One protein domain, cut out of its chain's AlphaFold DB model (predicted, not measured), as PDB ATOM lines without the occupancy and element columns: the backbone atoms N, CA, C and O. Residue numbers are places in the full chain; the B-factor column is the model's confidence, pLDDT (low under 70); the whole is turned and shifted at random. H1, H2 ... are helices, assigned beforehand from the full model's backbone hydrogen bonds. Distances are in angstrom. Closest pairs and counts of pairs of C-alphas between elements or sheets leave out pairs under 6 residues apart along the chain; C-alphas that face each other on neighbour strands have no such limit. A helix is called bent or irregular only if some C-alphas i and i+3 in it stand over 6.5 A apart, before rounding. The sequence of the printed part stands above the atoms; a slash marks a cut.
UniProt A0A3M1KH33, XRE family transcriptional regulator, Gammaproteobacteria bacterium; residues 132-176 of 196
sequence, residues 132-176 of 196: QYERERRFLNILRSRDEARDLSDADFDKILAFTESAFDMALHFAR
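This is residues 132 to 176 of the 196 residues of the protein "XRE family transcriptional regulator" of Gammaproteobacteria bacterium (UniProt A0A3M1KH33). The model is an open, wide U of helices: the long helix H3 makes one arm, the shorter H1 makes the other, and the small helix H2 lies at the bend where the chain folds back. The gap between the two arms is empty, and no helix touches another. The printed part has 45 residues with three named helices, in the order H1, H2, H3, and no named strand; the class is all helix. The whole is loose, with a radius of gyration of the C-alphas of 12.2 A, and it spans 35 by 22 by 12 A, only just flat.

H3, the longest helix, holds residues 154 to 175 and measures 30.6 A from C-alpha 154 at (25.248, 30.447, -16.140) to C-alpha 175 at (42.440, 5.269, -19.025). H2 holds residues 147 to 150. H1 holds residues 132 to 144 and measures 18.4 A, beginning with C-alpha 132 at (34.398, 7.384, -4.235). No helix is bent or irregular.

H3 and H2 are close but not clearly touching; their closest C-alphas, those of Phe 157 and Ala 149, are 7.7 A apart. H2 and H1 are also close but not clearly touching, with the closest C-alphas, those of Ala 149 and Leu 143, 6.7 A apart. H1 and H3 are apart. Residues 161 to 176, of which 161 to 175 belong to H3, stand free, and so do residues 132 to 148, of which 132 to 144 belong to H1. In H1 every O i to N i+4 pair is within hydrogen-bond range; in H3 17 of 18 are, and H2 is too short for such a pair.

The two C-alphas farthest apart, those of Asp 151 and Arg 176, are separated by 35.2 A. The first and last printed C-alphas, of Gln 132 and Arg 176, are 18.2 A apart. The links from H1 to H2 and from H2 to H3 are tight, with 2 and 3 residues. The printed part has no cut. The mean pLDDT of the printed part is 90.0, and no printed residue is under 70.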
ATOM      1  N   GLN A 132      35.168   6.648  -3.227       75.31
ATOM      2  CA  GLN A 132      34.398   7.384  -4.235       75.31
ATOM      3  C   GLN A 132      34.144   8.826  -3.804       75.31
ATOM      4  O   GLN A 132      34.379   9.748  -4.577       75.31
ATOM      5  N   TYR A 133      33.808   9.025  -2.536       78.25
ATOM      6  CA  TYR A 133      33.626  10.348  -1.967       78.25
ATOM      7  C   TYR A 133      34.909  11.194  -2.016       78.25
ATOM      8  O   TYR A 133      34.877  12.369  -2.375       78.25
ATOM      9  N   GLU A 134      36.077  10.614  -1.718       79.31
ATOM     10  CA  GLU A 134      37.351  11.327  -1.849       79.31
ATOM     11  C   GLU A 134      37.632  11.718  -3.309       79.31
ATOM     12  O   GLU A 134      38.092  12.831  -3.571       79.31
ATOM     13  N   ARG A 135      37.330  10.829  -4.264       85.88
ATOM     14  CA  ARG A 135      37.457  11.123  -5.700       85.88
ATOM     15  C   ARG A 135      36.564  12.297  -6.096       85.88
ATOM     16  O   ARG A 135      37.070  13.246  -6.685       85.88
ATOM     17  N   GLU A 136      35.291  12.285  -5.708       87.00
ATOM     18  CA  GLU A 136      34.346  13.384  -5.950       87.00
ATOM     19  C   GLU A 136      34.831  14.701  -5.324       87.00
ATOM     20  O   GLU A 136      34.861  15.743  -5.983       87.00
ATOM     21  N   ARG A 137      35.315  14.656  -4.076       86.75
ATOM     22  CA  ARG A 137      35.862  15.832  -3.388       86.75
ATOM     23  C   ARG A 137      37.058  16.436  -4.126       86.75
ATOM     24  O   ARG A 137      37.203  17.658  -4.133       86.75
ATOM     25  N   ARG A 138      37.915  15.621  -4.752       89.00
ATOM     26  CA  ARG A 138      39.045  16.124  -5.554       89.00
ATOM     27  C   ARG A 138      38.560  16.931  -6.762       89.00
ATOM     28  O   ARG A 138      39.103  18.007  -6.992       89.00
ATOM     29  N   PHE A 139      37.510  16.486  -7.458       89.88
ATOM     30  CA  PHE A 139      36.895  17.263  -8.546       89.88
ATOM     31  C   PHE A 139      36.269  18.565  -8.040       89.88
ATOM     32  O   PHE A 139      36.533  19.634  -8.589       89.88
ATOM     33  N   LEU A 140      35.521  18.506  -6.934       88.19
ATOM     34  CA  LEU A 140      34.930  19.703  -6.327       88.19
ATOM     35  C   LEU A 140      35.986  20.722  -5.881       88.19
ATOM     36  O   LEU A 140      35.768  21.925  -5.997       88.19
ATOM     37  N   ASN A 141      37.133  20.269  -5.377       87.94
ATOM     38  CA  ASN A 141      38.223  21.159  -4.983       87.94
ATOM     39  C   ASN A 141      38.860  21.876  -6.183       87.94
ATOM     40  O   ASN A 141      39.242  23.035  -6.040       87.94
ATOM     41  N   ILE A 142      38.950  21.236  -7.357       90.44
ATOM     42  CA  ILE A 142      39.410  21.905  -8.587       90.44
ATOM     43  C   ILE A 142      38.494  23.089  -8.891       90.44
ATOM     44  O   ILE A 142      38.992  24.202  -9.020       90.44
ATOM     45  N   LEU A 143      37.175  22.871  -8.898       88.38
ATOM     46  CA  LEU A 143      36.198  23.940  -9.114       88.38
ATOM     47  C   LEU A 143      36.315  25.039  -8.045       88.38
ATOM     48  O   LEU A 143      36.413  26.217  -8.366       88.38
ATOM     49  N   ARG A 144      36.355  24.659  -6.761       84.69
ATOM     50  CA  ARG A 144      36.385  25.606  -5.630       84.69
ATOM     51  C   ARG A 144      37.672  26.420  -5.520       84.69
ATOM     52  O   ARG A 144      37.638  27.477  -4.905       84.69
ATOM     53  N   SER A 145      38.788  25.919  -6.044       88.19
ATOM     54  CA  SER A 145      40.089  26.603  -5.978       88.19
ATOM     55  C   SER A 145      40.281  27.676  -7.055       88.19
ATOM     56  O   SER A 145      41.321  28.330  -7.074       88.19
ATOM     57  N   ARG A 146      39.309  27.853  -7.960       90.25
ATOM     58  CA  ARG A 146      39.350  28.849  -9.033       90.25
ATOM     59  C   ARG A 146      38.345  29.952  -8.739       90.25
ATOM     60  O   ARG A 146      37.149  29.755  -8.926       90.25
ATOM     61  N   ASP A 147      38.837  31.107  -8.305       88.00
ATOM     62  CA  ASP A 147      37.982  32.262  -8.013       88.00
ATOM     63  C   ASP A 147      37.198  32.707  -9.255       88.00
ATOM     64  O   ASP A 147      35.998  32.937  -9.166       88.00
ATOM     65  N   GLU A 148      37.827  32.661 -10.434       88.00
ATOM     66  CA  GLU A 148      37.189  32.933 -11.733       88.00
ATOM     67  C   GLU A 148      35.956  32.057 -11.995       88.00
ATOM     68  O   GLU A 148      35.004  32.506 -12.624       88.00
ATOM     69  N   ALA A 149      35.934  30.818 -11.486       86.31
ATOM     70  CA  ALA A 149      34.794  29.922 -11.663       86.31
ATOM     71  C   ALA A 149      33.566  30.347 -10.838       86.31
ATOM     72  O   ALA A 149      32.459  29.892 -11.115       86.31
ATOM     73  N   ARG A 150      33.750  31.198  -9.819       83.94
ATOM     74  CA  ARG A 150      32.673  31.709  -8.956       83.94
ATOM     75  C   ARG A 150      31.924  32.881  -9.585       83.94
ATOM     76  O   ARG A 150      30.778  33.110  -9.217       83.94
ATOM     77  N   ASP A 151      32.576  33.579 -10.510       91.56
ATOM     78  CA  ASP A 151      32.056  34.778 -11.173       91.56
ATOM     79  C   ASP A 151      31.494  34.476 -12.576       91.56
ATOM     80  O   ASP A 151      31.102  35.388 -13.307       91.56
ATOM     81  N   LEU A 152      31.457  33.197 -12.971       91.44
ATOM     82  CA  LEU A 152      30.913  32.769 -14.258       91.44
ATOM     83  C   LEU A 152      29.416  33.066 -14.357       91.44
ATOM     84  O   LEU A 152      28.648  32.820 -13.426       91.44
ATOM     85  N   SER A 153      28.995  33.527 -15.536       94.88
ATOM     86  CA  SER A 153      27.582  33.507 -15.905       94.88
ATOM     87  C   SER A 153      27.112  32.063 -16.106       94.88
ATOM     88  O   SER A 153      27.911  31.211 -16.503       94.88
ATOM     89  N   ASP A 154      25.820  31.786 -15.912       93.94
ATOM     90  CA  ASP A 154      25.248  30.447 -16.140       93.94
ATOM     91  C   ASP A 154      25.585  29.919 -17.548       93.94
ATOM     92  O   ASP A 154      26.000  28.775 -17.719       93.94
ATOM     93  N   ALA A 155      25.512  30.792 -18.559       95.19
ATOM     94  CA  ALA A 155      25.814  30.439 -19.944       95.19
ATOM     95  C   ALA A 155      27.295  30.090 -20.178       95.19
ATOM     96  O   ALA A 155      27.609  29.301 -21.069       95.19
ATOM     97  N   ASP A 156      28.219  30.693 -19.429       92.75
ATOM     98  CA  ASP A 156      29.645  30.370 -19.529       92.75
ATOM     99  C   ASP A 156      30.004  29.141 -18.693       92.75
ATOM    100  O   ASP A 156      30.838  28.336 -19.116       92.75
ATOM    101  N   PHE A 157      29.321  28.945 -17.563       93.81
ATOM    102  CA  PHE A 157      29.409  27.719 -16.781       93.81
ATOM    103  C   PHE A 157      28.981  26.499 -17.606       93.81
ATOM    104  O   PHE A 157      29.727  25.523 -17.661       93.81
ATOM    105  N   ASP A 158      27.861  26.578 -18.333       96.00
ATOM    106  CA  ASP A 158      27.380  25.493 -19.202       96.00
ATOM    107  C   ASP A 158      28.393  25.120 -20.295       96.00
ATOM    108  O   ASP A 158      28.619  23.939 -20.573       96.00
ATOM    109  N   LYS A 159      29.070  26.111 -20.895       95.19
ATOM    110  CA  LYS A 159      30.129  25.857 -21.891       95.19
ATOM    111  C   LYS A 159      31.312  25.115 -21.276       95.19
ATOM    112  O   LYS A 159      31.836  24.180 -21.883       95.19
ATOM    113  N   ILE A 160      31.745  25.533 -20.086       92.81
ATOM    114  CA  ILE A 160      32.858  24.900 -19.367       92.81
ATOM    115  C   ILE A 160      32.474  23.488 -18.923       92.81
ATOM    116  O   ILE A 160      33.302  22.579 -19.014       92.81
ATOM    117  N   LEU A 161      31.230  23.280 -18.490       93.75
ATOM    118  CA  LEU A 161      30.716  21.967 -18.122       93.75
ATOM    119  C   LEU A 161      30.723  21.020 -19.327       93.75
ATOM    120  O   LEU A 161      31.335  19.960 -19.243       93.75
ATOM    121  N   ALA A 162      30.168  21.438 -20.468       95.19
ATOM    122  CA  ALA A 162      30.155  20.636 -21.694       95.19
ATOM    123  C   ALA A 162      31.572  20.289 -22.194       95.19
ATOM    124  O   ALA A 162      31.845  19.165 -22.631       95.19
ATOM    125  N   PHE A 163      32.505  21.243 -22.099       95.62
ATOM    126  CA  PHE A 163      33.915  20.987 -22.387       95.62
ATOM    127  C   PHE A 163      34.513  19.956 -21.420       95.62
ATOM    128  O   PHE A 163      35.205  19.033 -21.850       95.62
ATOM    129  N   THR A 164      34.236  20.095 -20.122       94.31
ATOM    130  CA  THR A 164      34.745  19.195 -19.080       94.31
ATOM    131  C   THR A 164      34.202  17.780 -19.253       94.31
ATOM    132  O   THR A 164      34.974  16.835 -19.135       94.31
ATOM    133  N   GLU A 165      32.920  17.621 -19.593       94.31
ATOM    134  CA  GLU A 165      32.309  16.326 -19.920       94.31
ATOM    135  C   GLU A 165      33.027  15.658 -21.099       94.31
ATOM    136  O   GLU A 165      33.499  14.528 -20.977       94.31
ATOM    137  N   SER A 166      33.227  16.393 -22.196       95.88
ATOM    138  CA  SER A 166      33.925  15.881 -23.385       95.88
ATOM    139  C   SER A 166      35.378  15.491 -23.086       95.88
ATOM    140  O   SER A 166      35.864  14.446 -23.527       95.88
ATOM    141  N   ALA A 167      36.090  16.319 -22.316       94.31
ATOM    142  CA  ALA A 167      37.460  16.042 -21.895       94.31
ATOM    143  C   ALA A 167      37.532  14.831 -20.951       94.31
ATOM    144  O   ALA A 167      38.473  14.039 -21.026       94.31
ATOM    145  N   PHE A 168      36.538  14.665 -20.077       92.81
ATOM    146  CA  PHE A 168      36.456  13.540 -19.157       92.81
ATOM    147  C   PHE A 168      36.182  12.226 -19.893       92.81
ATOM    148  O   PHE A 168      36.873  11.242 -19.638       92.81
ATOM    149  N   ASP A 169      35.263  12.219 -20.860       93.88
ATOM    150  CA  ASP A 169      35.002  11.060 -21.720       93.88
ATOM    151  C   ASP A 169      36.253  10.633 -22.495       93.88
ATOM    152  O   ASP A 169      36.586   9.445 -22.562       93.88
ATOM    153  N   MET A 170      37.002  11.607 -23.019       92.31
ATOM    154  CA  MET A 170      38.285  11.359 -23.672       92.31
ATOM    155  C   MET A 170      39.317  10.777 -22.694       92.31
ATOM    156  O   MET A 170      39.971   9.779 -23.001       92.31
ATOM    157  N   ALA A 171      39.443  11.342 -21.493       92.44
ATOM    158  CA  ALA A 171      40.342  10.819 -20.466       92.44
ATOM    159  C   ALA A 171      39.968   9.384 -20.050       92.44
ATOM    160  O   ALA A 171      40.848   8.540 -19.880       92.44
ATOM    161  N   LEU A 172      38.671   9.078 -19.939       91.44
ATOM    162  CA  LEU A 172      38.177   7.727 -19.669       91.44
ATOM    163  C   LEU A 172      38.482   6.758 -20.812       91.44
ATOM    164  O   LEU A 172      38.752   5.587 -20.542       91.44
ATOM    165  N   HIS A 173      38.445   7.216 -22.065       91.06
ATOM    166  CA  HIS A 173      38.843   6.408 -23.215       91.06
ATOM    167  C   HIS A 173      40.315   5.981 -23.107       91.06
ATOM    168  O   HIS A 173      40.600   4.790 -23.210       91.06
ATOM    169  N   PHE A 174      41.223   6.912 -22.793       87.75
ATOM    170  CA  PHE A 174      42.654   6.621 -22.622       87.75
ATOM    171  C   PHE A 174      42.987   5.822 -21.356       87.75
ATOM    172  O   PHE A 174      43.938   5.048 -21.341       87.75
ATOM    173  N   ALA A 175      42.212   5.983 -20.281       87.44
ATOM    174  CA  ALA A 175      42.440   5.269 -19.025       87.44
ATOM    175  C   ALA A 175      42.031   3.781 -19.073       87.44
ATOM    176  O   ALA A 175      42.350   3.028 -18.147       87.44
ATOM    177  N   ARG A 176      41.305   3.338 -20.111       85.88
ATOM    178  CA  ARG A 176      40.927   1.928 -20.288       85.88
ATOM    179  C   ARG A 176      42.136   1.119 -20.784       85.88
ATOM    180  O   ARG A 176      42.708   1.473 -21.814       85.88
TER     181      ARG A 176